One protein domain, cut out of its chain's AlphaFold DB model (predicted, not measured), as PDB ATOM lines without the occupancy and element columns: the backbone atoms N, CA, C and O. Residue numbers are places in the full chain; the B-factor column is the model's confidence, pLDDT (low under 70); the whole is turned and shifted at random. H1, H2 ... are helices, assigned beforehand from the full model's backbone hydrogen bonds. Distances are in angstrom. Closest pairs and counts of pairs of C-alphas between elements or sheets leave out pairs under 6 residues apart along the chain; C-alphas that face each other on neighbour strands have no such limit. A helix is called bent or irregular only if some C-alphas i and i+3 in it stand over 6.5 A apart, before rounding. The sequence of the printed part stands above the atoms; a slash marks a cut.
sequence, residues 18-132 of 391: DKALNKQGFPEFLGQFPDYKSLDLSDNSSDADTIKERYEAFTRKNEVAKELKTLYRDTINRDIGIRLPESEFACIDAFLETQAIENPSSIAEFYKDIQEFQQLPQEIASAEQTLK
ATOM      1  N   ASP A  18     -61.567  50.562  11.933       94.31
ATOM      2  CA  ASP A  18     -60.916  51.629  11.176       94.31
ATOM      3  C   ASP A  18     -59.807  52.302  11.994       94.31
ATOM      4  O   ASP A  18     -58.684  52.509  11.518       94.31
ATOM      5  N   LYS A  19     -60.070  52.613  13.265       95.25
ATOM      6  CA  LYS A  19     -59.062  53.192  14.158       95.25
ATOM      7  C   LYS A  19     -57.896  52.236  14.412       95.25
ATOM      8  O   LYS A  19     -56.751  52.694  14.461       95.25
ATOM      9  N   ALA A  20     -58.167  50.943  14.579       94.94
ATOM     10  CA  ALA A  20     -57.135  49.926  14.753       94.94
ATOM     11  C   ALA A  20     -56.253  49.804  13.499       94.94
ATOM     12  O   ALA A  20     -55.031  49.861  13.613       94.94
ATOM     13  N   LEU A  21     -56.848  49.732  12.304       95.75
ATOM     14  CA  LEU A  21     -56.137  49.657  11.020       95.75
ATOM     15  C   LEU A  21     -55.305  50.911  10.722       95.75
ATOM     16  O   LEU A  21     -54.271  50.827  10.069       95.75
ATOM     17  N   ASN A  22     -55.695  52.070  11.251       96.75
ATOM     18  CA  ASN A  22     -54.895  53.291  11.153       96.75
ATOM     19  C   ASN A  22     -53.726  53.350  12.156       96.75
ATOM     20  O   ASN A  22     -52.921  54.289  12.121       96.75
ATOM     21  N   LYS A  23     -53.590  52.374  13.065       96.88
ATOM     22  CA  LYS A  23     -52.438  52.288  13.965       96.88
ATOM     23  C   LYS A  23     -51.207  51.832  13.181       96.88
ATOM     24  O   LYS A  23     -51.186  50.754  12.597       96.88
ATOM     25  N   GLN A  24     -50.149  52.639  13.225       97.25
ATOM     26  CA  GLN A  24     -48.882  52.343  12.555       97.25
ATOM     27  C   GLN A  24     -48.370  50.928  12.881       97.25
ATOM     28  O   GLN A  24     -48.211  50.593  14.055       97.25
ATOM     29  N   GLY A  25     -48.079  50.139  11.842       96.19
ATOM     30  CA  GLY A  25     -47.544  48.778  11.951       96.19
ATOM     31  C   GLY A  25     -48.599  47.688  12.158       96.19
ATOM     32  O   GLY A  25     -48.278  46.510  12.008       96.19
ATOM     33  N   PHE A  26     -49.842  48.044  12.509       97.25
ATOM     34  CA  PHE A  26     -50.890  47.052  12.738       97.25
ATOM     35  C   PHE A  26     -51.365  46.372  11.445       97.25
ATOM     36  O   PHE A  26     -51.474  45.149  11.466       97.25
ATOM     37  N   PRO A  27     -51.590  47.069  10.310       97.06
ATOM     38  CA  PRO A  27     -51.922  46.401   9.050       97.06
ATOM     39  C   PRO A  27     -50.853  45.404   8.600       97.06
ATOM     40  O   PRO A  27     -51.181  44.304   8.164       97.06
ATOM     41  N   GLU A  28     -49.574  45.761   8.740       97.50
ATOM     42  CA  GLU A  28     -48.459  44.875   8.410       97.50
ATOM     43  C   GLU A  28     -48.421  43.656   9.332       97.50
ATOM     44  O   GLU A  28     -48.210  42.548   8.852       97.50
ATOM     45  N   PHE A  29     -48.657  43.846  10.635       97.12
ATOM     46  CA  PHE A  29     -48.782  42.762  11.610       97.12
ATOM     47  C   PHE A  29     -49.969  41.843  11.295       97.12
ATOM     48  O   PHE A  29     -49.817  40.625  11.244       97.12
ATOM     49  N   LEU A  30     -51.139  42.418  11.015       96.94
ATOM     50  CA  LEU A  30     -52.348  41.679  10.664       96.94
ATOM     51  C   LEU A  30     -52.160  40.885   9.360       96.94
ATOM     52  O   LEU A  30     -52.657  39.768   9.243       96.94
ATOM     53  N   GLY A  31     -51.372  41.414   8.421       97.00
ATOM     54  CA  GLY A  31     -50.986  40.743   7.181       97.00
ATOM     55  C   GLY A  31     -50.107  39.498   7.353       97.00
ATOM     56  O   GLY A  31     -49.949  38.748   6.389       97.00
ATOM     57  N   GLN A  32     -49.547  39.256   8.545       97.38
ATOM     58  CA  GLN A  32     -48.730  38.066   8.832       97.38
ATOM     59  C   GLN A  32     -49.574  36.826   9.144       97.38
ATOM     60  O   GLN A  32     -49.062  35.707   9.103       97.38
ATOM     61  N   PHE A  33     -50.866  36.999   9.426       96.56
ATOM     62  CA  PHE A  33     -51.755  35.885   9.727       96.56
ATOM     63  C   PHE A  33     -52.163  35.140   8.443       96.56
ATOM     64  O   PHE A  33     -52.528  35.784   7.451       96.56
ATOM     65  N   PRO A  34     -52.168  33.791   8.432       95.25
ATOM     66  CA  PRO A  34     -52.487  33.007   7.231       95.25
ATOM     67  C   PRO A  34     -53.876  33.284   6.635       95.25
ATOM     68  O   PRO A  34     -54.072  33.158   5.426       95.25
ATOM     69  N   ASP A  35     -54.833  33.666   7.477       95.62
ATOM     70  CA  ASP A  35     -56.233  33.933   7.141       95.62
ATOM     71  C   ASP A  35     -56.528  35.415   6.856       95.62
ATOM     72  O   ASP A  35     -57.673  35.765   6.580       95.62
ATOM     73  N   TYR A  36     -55.519  36.295   6.865       95.94
ATOM     74  CA  TYR A  36     -55.705  37.740   6.688       95.94
ATOM     75  C   TYR A  36     -56.556  38.099   5.461       95.94
ATOM     76  O   TYR A  36     -57.438  38.949   5.531       95.94
ATOM     77  N   LYS A  37     -56.324  37.419   4.330       95.56
ATOM     78  CA  LYS A  37     -57.032  37.683   3.064       95.56
ATOM     79  C   LYS A  37     -58.516  37.318   3.095       95.56
ATOM     80  O   LYS A  37     -59.243  37.748   2.205       95.56
ATOM     81  N   SER A  38     -58.931  36.482   4.043       95.75
ATOM     82  CA  SER A  38     -60.329  36.086   4.233       95.75
ATOM     83  C   SER A  38     -61.061  36.923   5.275       95.75
ATOM     84  O   SER A  38     -62.275  36.776   5.361       95.75
ATOM     85  N   LEU A  39     -60.363  37.782   6.027       94.69
ATOM     86  CA  LEU A  39     -60.995  38.624   7.038       94.69
ATOM     87  C   LEU A  39     -61.843  39.724   6.391       94.69
ATOM     88  O   LEU A  39     -61.367  40.460   5.522       94.69
ATOM     89  N   ASP A  40     -63.074  39.880   6.865       95.19
ATOM     90  CA  ASP A  40     -63.887  41.062   6.599       95.19
ATOM     91  C   ASP A  40     -63.450  42.194   7.543       95.19
ATOM     92  O   ASP A  40     -63.572  42.103   8.764       95.19
ATOM     93  N   LEU A  41     -62.897  43.265   6.967       93.94
ATOM     94  CA  LEU A  41     -62.358  44.423   7.689       93.94
ATOM     95  C   LEU A  41     -63.392  45.545   7.897       93.94
ATOM     96  O   LEU A  41     -63.009  46.661   8.234       93.94
ATOM     97  N   SER A  42     -64.681  45.297   7.651       90.50
ATOM     98  CA  SER A  42     -65.740  46.288   7.873       90.50
ATOM     99  C   SER A  42     -66.195  46.355   9.338       90.50
ATOM    100  O   SER A  42     -66.166  45.359  10.054       90.50
ATOM    101  N   ASP A  43     -66.697  47.512   9.784       80.25
ATOM    102  CA  ASP A  43     -67.117  47.739  11.184       80.25
ATOM    103  C   ASP A  43     -68.224  46.797  11.705       80.25
ATOM    104  O   ASP A  43     -68.386  46.648  12.914       80.25
ATOM    105  N   ASN A  44     -68.994  46.153  10.818       82.00
ATOM    106  CA  ASN A  44     -70.053  45.197  11.182       82.00
ATOM    107  C   ASN A  44     -69.679  43.742  10.848       82.00
ATOM    108  O   ASN A  44     -70.558  42.883  10.748       82.00
ATOM    109  N   SER A  45     -68.391  43.488  10.630       87.12
ATOM    110  CA  SER A  45     -67.851  42.179  10.289       87.12
ATOM    111  C   SER A  45     -68.089  41.148  11.393       87.12
ATOM    112  O   SER A  45     -67.993  41.448  12.586       87.12
ATOM    113  N   SER A  46     -68.325  39.894  10.998       90.12
ATOM    114  CA  SER A  46     -68.292  38.755  11.924       90.12
ATOM    115  C   SER A  46     -66.901  38.501  12.514       90.12
ATOM    116  O   SER A  46     -66.797  37.832  13.538       90.12
ATOM    117  N   ASP A  47     -65.850  39.048  11.899       94.75
ATOM    118  CA  ASP A  47     -64.451  38.888  12.304       94.75
ATOM    119  C   ASP A  47     -63.979  40.008  13.246       94.75
ATOM    120  O   ASP A  47     -62.805  40.056  13.622       94.75
ATOM    121  N   ALA A  48     -64.875  40.918  13.652       92.88
ATOM    122  CA  ALA A  48     -64.538  42.061  14.497       92.88
ATOM    123  C   ALA A  48     -63.855  41.650  15.813       92.88
ATOM    124  O   ALA A  48     -62.878  42.282  16.218       92.88
ATOM    125  N   ASP A  49     -64.311  40.564  16.445       93.19
ATOM    126  CA  ASP A  49     -63.706  40.037  17.674       93.19
ATOM    127  C   ASP A  49     -62.292  39.486  17.429       93.19
ATOM    128  O   ASP A  49     -61.383  39.741  18.219       93.19
ATOM    129  N   THR A  50     -62.063  38.809  16.299       95.06
ATOM    130  CA  THR A  50     -60.736  38.313  15.907       95.06
ATOM    131  C   THR A  50     -59.770  39.463  15.616       95.06
ATOM    132  O   THR A  50     -58.618  39.436  16.052       95.06
ATOM    133  N   ILE A  51     -60.222  40.505  14.913       95.81
ATOM    134  CA  ILE A  51     -59.404  41.697  14.638       95.81
ATOM    135  C   ILE A  51     -59.076  42.425  15.946       95.81
ATOM    136  O   ILE A  51     -57.934  42.849  16.142       95.81
ATOM    137  N   LYS A  52     -60.049  42.527  16.861       95.38
ATOM    138  CA  LYS A  52     -59.859  43.104  18.193       95.38
ATOM    139  C   LYS A  52     -58.800  42.353  18.990       95.38
ATOM    140  O   LYS A  52     -57.877  42.985  19.493       95.38
ATOM    141  N   GLU A  53     -58.895  41.030  19.070       95.62
ATOM    142  CA  GLU A  53     -57.926  40.198  19.787       95.62
ATOM    143  C   GLU A  53     -56.504  40.390  19.235       95.62
ATOM    144  O   GLU A  53     -55.559  40.639  19.986       95.62
ATOM    145  N   ARG A  54     -56.344  40.373  17.905       97.00
ATOM    146  CA  ARG A  54     -55.045  40.603  17.251       97.00
ATOM    147  C   ARG A  54     -54.519  42.015  17.499       97.00
ATOM    148  O   ARG A  54     -53.315  42.196  17.675       97.00
ATOM    149  N   TYR A  55     -55.394  43.018  17.538       96.19
ATOM    150  CA  TYR A  55     -55.021  44.390  17.889       96.19
ATOM    151  C   TYR A  55     -54.565  44.512  19.348       96.19
ATOM    152  O   TYR A  55     -53.562  45.169  19.647       96.19
ATOM    153  N   GLU A  56     -55.257  43.845  20.270       95.50
ATOM    154  CA  GLU A  56     -54.859  43.789  21.676       95.50
ATOM    155  C   GLU A  56     -53.503  43.088  21.836       95.50
ATOM    156  O   GLU A  56     -52.617  43.634  22.493       95.50
ATOM    157  N   ALA A  57     -53.271  41.963  21.156       96.81
ATOM    158  CA  ALA A  57     -51.967  41.296  21.142       96.81
ATOM    159  C   ALA A  57     -50.860  42.193  20.556       96.81
ATOM    160  O   ALA A  57     -49.784  42.319  21.144       96.81
ATOM    161  N   PHE A  58     -51.129  42.887  19.443       96.62
ATOM    162  CA  PHE A  58     -50.193  43.830  18.822       96.62
ATOM    163  C   PHE A  58     -49.784  44.969  19.758       96.62
ATOM    164  O   PHE A  58     -48.614  45.357  19.806       96.62
ATOM    165  N   THR A  59     -50.746  45.526  20.491       94.44
ATOM    166  CA  THR A  59     -50.487  46.633  21.415       94.44
ATOM    167  C   THR A  59     -49.774  46.155  22.678       94.44
ATOM    168  O   THR A  59     -48.788  46.774  23.082       94.44
ATOM    169  N   ARG A  60     -50.204  45.025  23.254       96.06
ATOM    170  CA  ARG A  60     -49.680  44.512  24.527       96.06
ATOM    171  C   ARG A  60     -48.341  43.798  24.422       96.06
ATOM    172  O   ARG A  60     -47.585  43.851  25.387       96.06
ATOM    173  N   LYS A  61     -47.985  43.174  23.291       96.94
ATOM    174  CA  LYS A  61     -46.718  42.414  23.182       96.94
ATOM    175  C   LYS A  61     -45.488  43.249  23.556       96.94
ATOM    176  O   LYS A  61     -44.589  42.749  24.219       96.94
ATOM    177  N   ASN A  62     -45.479  44.539  23.209       94.56
ATOM    178  CA  ASN A  62     -44.379  45.452  23.534       94.56
ATOM    179  C   ASN A  62     -44.338  45.820  25.027       94.56
ATOM    180  O   ASN A  62     -43.260  46.012  25.589       94.56
ATOM    181  N   GLU A  63     -45.502  45.927  25.668       96.06
ATOM    182  CA  GLU A  63     -45.617  46.174  27.110       96.06
ATOM    183  C   GLU A  63     -45.133  44.950  27.890       96.06
ATOM    184  O   GLU A  63     -44.229  45.071  28.715       96.06
ATOM    185  N   VAL A  64     -45.629  43.762  27.526       97.38
ATOM    186  CA  VAL A  64     -45.185  42.468  28.067       97.38
ATOM    187  C   VAL A  64     -43.675  42.297  27.898       97.38
ATOM    188  O   VAL A  64     -42.983  41.972  28.861       97.38
ATOM    189  N   ALA A  65     -43.135  42.584  26.708       97.81
ATOM    190  CA  ALA A  65     -41.699  42.506  26.452       97.81
ATOM    191  C   ALA A  65     -40.910  43.404  27.410       97.81
ATOM    192  O   ALA A  65     -39.961  42.958  28.054       97.81
ATOM    193  N   LYS A  66     -41.315  44.672  27.541       97.56
ATOM    194  CA  LYS A  66     -40.661  45.638  28.429       97.56
ATOM    195  C   LYS A  66     -40.693  45.188  29.891       97.56
ATOM    196  O   LYS A  66     -39.685  45.329  30.591       97.56
ATOM    197  N   GLU A  67     -41.826  44.674  30.360       97.19
ATOM    198  CA  GLU A  67     -41.972  44.219  31.743       97.19
ATOM    199  C   GLU A  67     -41.140  42.967  32.020       97.19
ATOM    200  O   GLU A  67     -40.384  42.965  32.991       97.19
ATOM    201  N   LEU A  68     -41.164  41.963  31.136       97.50
ATOM    202  CA  LEU A  68     -40.309  40.778  31.258       97.50
ATOM    203  C   LEU A  68     -38.830  41.160  31.269       97.50
ATOM    204  O   LEU A  68     -38.090  40.746  32.156       97.50
ATOM    205  N   LYS A  69     -38.387  42.003  30.333       98.00
ATOM    206  CA  LYS A  69     -36.998  42.486  30.280       98.00
ATOM    207  C   LYS A  69     -36.560  43.149  31.577       98.00
ATOM    208  O   LYS A  69     -35.448  42.918  32.049       98.00
ATOM    209  N   THR A  70     -37.432  43.978  32.144       97.12
ATOM    210  CA  THR A  70     -37.184  44.636  33.430       97.12
ATOM    211  C   THR A  70     -37.084  43.594  34.539       97.12
ATOM    212  O   THR A  70     -36.112  43.596  35.287       97.12
ATOM    213  N   LEU A  71     -38.014  42.642  34.577       96.12
ATOM    214  CA  LEU A  71     -38.057  41.592  35.584       96.12
ATOM    215  C   LEU A  71     -36.811  40.689  35.562       96.12
ATOM    216  O   LEU A  71     -36.220  40.416  36.609       96.12
ATOM    217  N   TYR A  72     -36.377  40.267  34.375       97.00
ATOM    218  CA  TYR A  72     -35.156  39.486  34.194       97.00
ATOM    219  C   TYR A  72     -33.912  40.280  34.584       97.00
ATOM    220  O   TYR A  72     -33.061  39.781  35.319       97.00
ATOM    221  N   ARG A  73     -33.809  41.535  34.133       97.25
ATOM    222  CA  ARG A  73     -32.693  42.420  34.482       97.25
ATOM    223  C   ARG A  73     -32.587  42.619  35.987       97.25
ATOM    224  O   ARG A  73     -31.486  42.529  36.528       97.25
ATOM    225  N   ASP A  74     -33.704  42.900  36.645       95.56
ATOM    226  CA  ASP A  74     -33.738  43.166  38.079       95.56
ATOM    227  C   ASP A  74     -33.408  41.905  38.874       95.56
ATOM    228  O   ASP A  74     -32.623  41.980  39.818       95.56
ATOM    229  N   THR A  75     -33.915  40.743  38.447       93.50
ATOM    230  CA  THR A  75     -33.571  39.436  39.027       93.50
ATOM    231  C   THR A  75     -32.075  39.149  38.900       93.50
ATOM    232  O   THR A  75     -31.411  38.972  39.914       93.50
ATOM    233  N   ILE A  76     -31.498  39.225  37.697       95.44
ATOM    234  CA  ILE A  76     -30.062  38.968  37.472       95.44
ATOM    235  C   ILE A  76     -29.190  39.963  38.254       95.44
ATOM    236  O   ILE A  76     -28.197  39.590  38.883       95.44
ATOM    237  N   ASN A  77     -29.558  41.245  38.266       95.75
ATOM    238  CA  ASN A  77     -28.807  42.259  38.999       95.75
ATOM    239  C   ASN A  77     -28.921  42.081  40.519       95.75
ATOM    240  O   ASN A  77     -27.940  42.304  41.226       95.75
ATOM    241  N   ARG A  78     -30.085  41.694  41.041       93.94
ATOM    242  CA  ARG A  78     -30.259  41.384  42.466       93.94
ATOM    243  C   ARG A  78     -29.454  40.146  42.849       93.94
ATOM    244  O   ARG A  78     -28.763  40.168  43.863       93.94
ATOM    245  N   ASP A  79     -29.538  39.103  42.036       93.50
ATOM    246  CA  ASP A  79     -29.021  37.791  42.390       93.50
ATOM    247  C   ASP A  79     -27.502  37.729  42.259       93.50
ATOM    248  O   ASP A  79     -26.878  37.172  43.149       93.50
ATOM    249  N   ILE A  80     -26.896  38.355  41.237       94.75
ATOM    250  CA  ILE A  80     -25.436  38.311  40.985       94.75
ATOM    251  C   ILE A  80     -24.794  39.678  40.673       94.75
ATOM    252  O   ILE A  80     -23.618  39.767  40.311       94.75
ATOM    253  N   GLY A  81     -25.520  40.790  40.795       95.38
ATOM    254  CA  GLY A  81     -24.927  42.123  40.600       95.38
ATOM    255  C   GLY A  81     -24.387  42.353  39.185       95.38
ATOM    256  O   GLY A  81     -23.339  42.990  39.025       95.38
ATOM    257  N   ILE A  82     -25.045  41.783  38.170       95.94
ATOM    258  CA  ILE A  82     -24.734  41.985  36.748       95.94
ATOM    259  C   ILE A  82     -25.878  42.726  36.073       95.94
ATOM    260  O   ILE A  82     -27.048  42.436  36.301       95.94
ATOM    261  N   ARG A  83     -25.529  43.658  35.185       96.75
ATOM    262  CA  ARG A  83     -26.480  44.338  34.305       96.75
ATOM    263  C   ARG A  83     -26.217  43.918  32.869       96.75
ATOM    264  O   ARG A  83     -25.272  44.403  32.255       96.75
ATOM    265  N   LEU A  84     -27.057  43.029  32.352       95.94
ATOM    266  CA  LEU A  84     -27.021  42.677  30.937       95.94
ATOM    267  C   LEU A  84     -27.499  43.866  30.082       95.94
ATOM    268  O   LEU A  84     -28.455  44.550  30.474       95.94
ATOM    269  N   PRO A  85     -26.856  44.139  28.930       96.62
ATOM    270  CA  PRO A  85     -27.334  45.162  28.011       96.62
ATOM    271  C   PRO A  85     -28.672  44.762  27.373       96.62
ATOM    272  O   PRO A  85     -29.017  43.588  27.299       96.62
ATOM    273  N   GLU A  86     -29.429  45.748  26.881       96.19
ATOM    274  CA  GLU A  86     -30.763  45.544  26.283       96.19
ATOM    275  C   GLU A  86     -30.760  44.522  25.133       96.19
ATOM    276  O   GLU A  86     -31.702  43.745  24.988       96.19
ATOM    277  N   SER A  87     -29.673  44.469  24.357       96.75
ATOM    278  CA  SER A  87     -29.485  43.498  23.274       96.75
ATOM    279  C   SER A  87     -29.517  42.043  23.750       96.75
ATOM    280  O   SER A  87     -29.914  41.158  22.989       96.75
ATOM    281  N   GLU A  88     -29.160  41.784  25.013       97.50
ATOM    282  CA  GLU A  88     -29.208  40.440  25.590       97.50
ATOM    283  C   GLU A  88     -30.637  39.945  25.837       97.50
ATOM    284  O   GLU A  88     -30.820  38.771  26.146       97.50
ATOM    285  N   PHE A  89     -31.655  40.781  25.633       97.88
ATOM    286  CA  PHE A  89     -33.053  40.390  25.787       97.88
ATOM    287  C   PHE A  89     -33.852  40.398  24.477       97.88
ATOM    288  O   PHE A  89     -35.072  40.261  24.503       97.88
ATOM    289  N   ALA A  90     -33.189  40.527  23.322       97.38
ATOM    290  CA  ALA A  90     -33.856  40.533  22.016       97.38
ATOM    291  C   ALA A  90     -34.641  39.235  21.714       97.38
ATOM    292  O   ALA A  90     -35.593  39.253  20.936       97.38
ATOM    293  N   CYS A  91     -34.280  38.111  22.349       97.88
ATOM    294  CA  CYS A  91     -35.020  36.850  22.243       97.88
ATOM    295  C   CYS A  91     -36.447  36.944  22.809       97.88
ATOM    296  O   CYS A  91     -37.340  36.268  22.302       97.88
ATOM    297  N   ILE A  92     -36.690  37.823  23.794       98.12
ATOM    298  CA  ILE A  92     -38.034  38.086  24.329       98.12
ATOM    299  C   ILE A  92     -38.909  38.717  23.247       98.12
ATOM    300  O   ILE A  92     -40.029  38.263  23.027       98.12
ATOM    301  N   ASP A  93     -38.392  39.732  22.550       97.62
ATOM    302  CA  ASP A  93     -39.146  40.435  21.507       97.62
ATOM    303  C   ASP A  93     -39.508  39.478  20.364       97.62
ATOM    304  O   ASP A  93     -40.660  39.418  19.946       97.62
ATOM    305  N   ALA A  94     -38.541  38.679  19.898       97.56
ATOM    306  CA  ALA A  94     -38.756  37.713  18.821       97.56
ATOM    307  C   ALA A  94     -39.784  36.629  19.197       97.56
ATOM    308  O   ALA A  94     -40.637  36.260  18.382       97.56
ATOM    309  N   PHE A  95     -39.729  36.137  20.437       98.06
ATOM    310  CA  PHE A  95     -40.685  35.155  20.937       98.06
ATOM    311  C   PHE A  95     -42.098  35.734  21.023       98.06
ATOM    312  O   PHE A  95     -43.040  35.118  20.529       98.06
ATOM    313  N   LEU A  96     -42.253  36.930  21.596       97.88
ATOM    314  CA  LEU A  96     -43.561  37.572  21.735       97.88
ATOM    315  C   LEU A  96     -44.138  38.026  20.392       97.88
ATOM    316  O   LEU A  96     -45.353  37.992  20.229       97.88
ATOM    317  N   GLU A  97     -43.303  38.398  19.418       97.25
ATOM    318  CA  GLU A  97     -43.751  38.654  18.043       97.25
ATOM    319  C   GLU A  97     -44.397  37.401  17.443       97.25
ATOM    320  O   GLU A  97     -45.501  37.468  16.909       97.25
ATOM    321  N   THR A  98     -43.737  36.252  17.605       97.19
ATOM    322  CA  THR A  98     -44.227  34.958  17.117       97.19
ATOM    323  C   THR A  98     -45.507  34.546  17.846       97.19
ATOM    324  O   THR A  98     -46.506  34.231  17.204       97.19
ATOM    325  N   GLN A  99     -45.526  34.623  19.182       97.12
ATOM    326  CA  GLN A  99     -46.707  34.283  19.981       97.12
ATOM    327  C   GLN A  99     -47.895  35.197  19.690       97.12
ATOM    328  O   GLN A  99     -49.020  34.720  19.629       97.12
ATOM    329  N   ALA A 100     -47.672  36.487  19.434       97.31
ATOM    330  CA  ALA A 100     -48.753  37.401  19.079       97.31
ATOM    331  C   ALA A 100     -49.443  37.028  17.754       97.31
ATOM    332  O   ALA A 100     -50.584  37.434  17.548       97.31
ATOM    333  N   ILE A 101     -48.776  36.272  16.873       96.56
ATOM    334  CA  ILE A 101     -49.320  35.801  15.591       96.56
ATOM    335  C   ILE A 101     -49.905  34.394  15.732       96.56
ATOM    336  O   ILE A 101     -51.020  34.135  15.288       96.56
ATOM    337  N   GLU A 102     -49.159  33.477  16.346       96.62
ATOM    338  CA  GLU A 102     -49.554  32.071  16.462       96.62
ATOM    339  C   GLU A 102     -50.638  31.847  17.522       96.62
ATOM    340  O   GLU A 102     -51.515  31.003  17.337       96.62
ATOM    341  N   ASN A 103     -50.593  32.602  18.623       96.81
ATOM    342  CA  ASN A 103     -51.542  32.515  19.727       96.81
ATOM    343  C   ASN A 103     -51.755  33.888  20.410       96.81
ATOM    344  O   ASN A 103     -51.240  34.114  21.511       96.81
ATOM    345  N   PRO A 104     -52.522  34.810  19.794       94.81
ATOM    346  CA  PRO A 104     -52.742  36.166  20.309       94.81
ATOM    347  C   PRO A 104     -53.209  36.215  21.773       94.81
ATOM    348  O   PRO A 104     -52.717  37.038  22.549       94.81
ATOM    349  N   SER A 105     -54.098  35.294  22.170       94.12
ATOM    350  CA  SER A 105     -54.616  35.185  23.540       94.12
ATOM    351  C   SER A 105     -53.519  35.009  24.601       94.12
ATOM    352  O   SER A 105     -53.618  35.581  25.691       94.12
ATOM    353  N   SER A 106     -52.416  34.329  24.265       95.94
ATOM    354  CA  SER A 106     -51.289  34.113  25.186       95.94
ATOM    355  C   SER A 106     -50.616  35.415  25.626       95.94
ATOM    356  O   SER A 106     -50.122  35.505  26.747       95.94
ATOM    357  N   ILE A 107     -50.635  36.465  24.797       97.50
ATOM    358  CA  ILE A 107     -50.057  37.770  25.154       97.50
ATOM    359  C   ILE A 107     -50.839  38.409  26.306       97.50
ATOM    360  O   ILE A 107     -50.249  39.028  27.193       97.50
ATOM    361  N   ALA A 108     -52.163  38.248  26.317       93.69
ATOM    362  CA  ALA A 108     -52.995  38.730  27.412       93.69
ATOM    363  C   ALA A 108     -52.766  37.920  28.697       93.69
ATOM    364  O   ALA A 108     -52.747  38.512  29.778       93.69
ATOM    365  N   GLU A 109     -52.550  36.605  28.581       95.25
ATOM    366  CA  GLU A 109     -52.180  35.750  29.714       95.25
ATOM    367  C   GLU A 109     -50.825  36.149  30.301       95.25
ATOM    368  O   GLU A 109     -50.757  36.417  31.496       95.25
ATOM    369  N   PHE A 110     -49.784  36.313  29.474       95.88
ATOM    370  CA  PHE A 110     -48.476  36.784  29.940       95.88
ATOM    371  C   PHE A 110     -48.577  38.126  30.659       95.88
ATOM    372  O   PHE A 110     -47.991  38.301  31.723       95.88
ATOM    373  N   TYR A 111     -49.339  39.072  30.105       94.81
ATOM    374  CA  TYR A 111     -49.558  40.358  30.761       94.81
ATOM    375  C   TYR A 111     -50.187  40.182  32.148       94.81
ATOM    376  O   TYR A 111     -49.720  40.774  33.118       94.81
ATOM    377  N   LYS A 112     -51.220  39.342  32.266       95.81
ATOM    378  CA  LYS A 112     -51.872  39.062  33.549       95.81
ATOM    379  C   LYS A 112     -50.904  38.413  34.543       95.81
ATOM    380  O   LYS A 112     -50.815  38.889  35.671       95.81
ATOM    381  N   ASP A 113     -50.172  37.389  34.115       96.19
ATOM    382  CA  ASP A 113     -49.215  36.659  34.951       96.19
ATOM    383  C   ASP A 113     -48.126  37.585  35.504       96.19
ATOM    384  O   ASP A 113     -47.771  37.509  36.678       96.19
ATOM    385  N   ILE A 114     -47.611  38.501  34.677       95.81
ATOM    386  CA  ILE A 114     -46.589  39.468  35.093       95.81
ATOM    387  C   ILE A 114     -47.154  40.450  36.120       95.81
ATOM    388  O   ILE A 114     -46.508  40.710  37.136       95.81
ATOM    389  N   GLN A 115     -48.352  40.990  35.880       95.56
ATOM    390  CA  GLN A 115     -48.999  41.917  36.811       95.56
ATOM    391  C   GLN A 115     -49.273  41.245  38.159       95.56
ATOM    392  O   GLN A 115     -49.004  41.827  39.209       95.56
ATOM    393  N   GLU A 116     -49.750  40.002  38.134       95.75
ATOM    394  CA  GLU A 116     -49.975  39.195  39.332       95.75
ATOM    395  C   GLU A 116     -48.658  38.919  40.072       95.75
ATOM    396  O   GLU A 116     -48.554  39.175  41.273       95.75
ATOM    397  N   PHE A 117     -47.608  38.522  39.347       95.00
ATOM    398  CA  PHE A 117     -46.277  38.300  39.914       95.00
ATOM    399  C   PHE A 117     -45.696  39.557  40.579       95.00
ATOM    400  O   PHE A 117     -45.079  39.476  41.640       95.00
ATOM    401  N   GLN A 118     -45.911  40.737  39.996       93.44
ATOM    402  CA  GLN A 118     -45.439  42.007  40.555       93.44
ATOM    403  C   GLN A 118     -46.215  42.450  41.807       93.44
ATOM    404  O   GLN A 118     -45.657  43.158  42.649       93.44
ATOM    405  N   GLN A 119     -47.479  42.046  41.950       94.69
ATOM    406  CA  GLN A 119     -48.322  42.383  43.105       94.69
ATOM    407  C   GLN A 119     -48.060  41.468  44.308       94.69
ATOM    408  O   GLN A 119     -48.092  41.924  45.455       94.69
ATOM    409  N   LEU A 120     -47.714  40.204  44.053       92.75
ATOM    410  CA  LEU A 120     -47.491  39.178  45.072       92.75
ATOM    411  C   LEU A 120     -46.547  39.584  46.222       92.75
ATOM    412  O   LEU A 120     -46.917  39.373  47.378       92.75
ATOM    413  N   PRO A 121     -45.383  40.226  45.996       91.69
ATOM    414  CA  PRO A 121     -44.523  40.676  47.092       91.69
ATOM    415  C   PRO A 121     -45.216  41.619  48.086       91.69
ATOM    416  O   PRO A 121     -44.929  41.573  49.283       91.69
ATOM    417  N   GLN A 122     -46.133  42.471  47.613       93.19
ATOM    418  CA  GLN A 122     -46.890  43.380  48.479       93.19
ATOM    419  C   GLN A 122     -47.935  42.620  49.300       93.19
ATOM    420  O   GLN A 122     -48.100  42.893  50.491       93.19
ATOM    421  N   GLU A 123     -48.601  41.640  48.688       91.12
ATOM    422  CA  GLU A 123     -49.555  40.765  49.371       91.12
ATOM    423  C   GLU A 123     -48.863  39.930  50.462       91.12
ATOM    424  O   GLU A 123     -49.334  39.907  51.604       91.12
ATOM    425  N   ILE A 124     -47.695  39.343  50.161       88.50
ATOM    426  CA  ILE A 124     -46.862  38.618  51.137       88.50
ATOM    427  C   ILE A 124     -46.487  39.538  52.300       88.50
ATOM    428  O   ILE A 124     -46.697  39.179  53.460       88.50
ATOM    429  N   ALA A 125     -45.974  40.739  52.015       90.12
ATOM    430  CA  ALA A 125     -45.570  41.686  53.053       90.12
ATOM    431  C   ALA A 125     -46.748  42.099  53.957       90.12
ATOM    432  O   ALA A 125     -46.597  42.192  55.178       90.12
ATOM    433  N   SER A 126     -47.938  42.298  53.381       89.50
ATOM    434  CA  SER A 126     -49.164  42.605  54.128       89.50
ATOM    435  C   SER A 126     -49.615  41.435  55.015       89.50
ATOM    436  O   SER A 126     -49.973  41.632  56.185       89.50
ATOM    437  N   ALA A 127     -49.549  40.202  54.501       87.69
ATOM    438  CA  ALA A 127     -49.856  38.998  55.270       87.69
ATOM    439  C   ALA A 127     -48.863  38.814  56.432       87.69
ATOM    440  O   ALA A 127     -49.263  38.586  57.575       87.69
ATOM    441  N   GLU A 128     -47.566  39.010  56.187       88.12
ATOM    442  CA  GLU A 128     -46.526  38.961  57.219       88.12
ATOM    443  C   GLU A 128     -46.700  40.036  58.288       88.12
ATOM    444  O   GLU A 128     -46.534  39.761  59.480       88.12
ATOM    445  N   GLN A 129     -47.077  41.253  57.892       88.44
ATOM    446  CA  GLN A 129     -47.374  42.320  58.837       88.44
ATOM    447  C   GLN A 129     -48.584  41.966  59.706       88.44
ATOM    448  O   GLN A 129     -48.520  42.147  60.922       88.44
ATOM    449  N   THR A 130     -49.641  41.406  59.117       85.31
ATOM    450  CA  THR A 130     -50.817  40.929  59.861       85.31
ATOM    451  C   THR A 130     -50.408  39.879  60.895       85.31
ATOM    452  O   THR A 130     -50.668  40.054  62.088       85.31
ATOM    453  N   LEU A 131     -49.650  38.861  60.478       86.56
ATOM    454  CA  LEU A 131     -49.135  37.817  61.372       86.56
ATOM    455  C   LEU A 131     -48.268  38.389  62.501       86.56
ATOM    456  O   LEU A 131     -48.389  37.972  63.655       86.56
ATOM    457  N   LYS A 132     -47.432  39.385  62.194       87.44
ATOM    458  CA  LYS A 132     -46.592  40.067  63.184       87.44
ATOM    459  C   LYS A 132     -47.420  40.872  64.185       87.44
ATOM    460  O   LYS A 132     -47.125  40.830  65.377       87.44
TER     461      LYS A 132
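AT A GLANCE: This is residues 18 to 132 of the 391 residues of an uncharacterized protein of Parcubacteria group bacterium GW2011_GWC2_44_17 (UniProt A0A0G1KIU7). Look for long helices that fan out from a small head: bent H3 leaves the head, H4 folds back along its arm H3b as a hairpin, and bent H5 sets off from the end of H4 and spreads from H3b like a V. The head, where H3a begins, holds short H1 and H2 and the unnamed residues 31 to 47; at the other end residues 119 to 132 of H5 stick out alone. The printed part has 115 residues, with five named helices, H1 to H5 in order, and no named strand: all helix. It is loose, with a radius of gyration of the C-alphas of 18.4 A, and elongated, spanning 58 by 36 by 21 A.

IN THESE COORDINATES: Find C-alpha 18 at (-60.916, 51.629, 11.176); there H1, residues 18 to 21, begins. H2 is residues 26 to 30. At C-alpha 48, (-64.538, 42.061, 14.497), H3 begins and runs to residue 80; by its hydrogen bonds it was assigned as one helix, but it is bent, with C-alphas 59 and 62 6.6 A apart. Its arms are H3a, residues 48 to 59, 16.3 A long, and H3b, residues 62 to 80, 26.7 A. H4, residues 86 to 102, is 25.1 A long and irregular: C-alphas 88 and 91 are 7.6 A apart. H5, residues 104 to 132, was also assigned as one helix by its hydrogen bonds but is bent, with C-alphas 118 and 121 6.7 A apart; its arms are H5a, residues 104 to 118, 22.3 A, and H5b, residues 121 to 132, 16.2 A, ending at C-alpha 132, (-46.592, 40.067, 63.184).

HOW THE PARTS SIT: Start at H3, the hub; its arms stand at a steep tilt of 36 degrees, only just steep. H2 touches H3a, closest at the C-alphas of Phe 26 and Phe 58, 6.9 A; H1 is close to H3a but not clearly touching, closest at those of Ala 20 and Tyr 55, 6.7 A. H3b and H4 form a helical hairpin, closest at the C-alphas of Ala 65 and Asp 93, 5.9 A, at a steep tilt of 39 degrees. H3b touches H5a with residues 63 to 68 alone, closest at the C-alphas of Val 64 and Tyr 111, 5.6 A. H5b is apart from H3b and from H4. Every O i to N i+4 pair is within hydrogen-bond range in H2, H3a, H3b and H5b, against 9 of 13 in H4 and 10 of 11 in H5a; H1 is too short for such a pair.

THE WHOLE: The C-alphas farthest apart are those of Lys 37 and Lys 132, 61.1 A. The printed part has no cut; the link from H2 to H3 is long, 17 residues. No printed residue is under 70 in pLDDT.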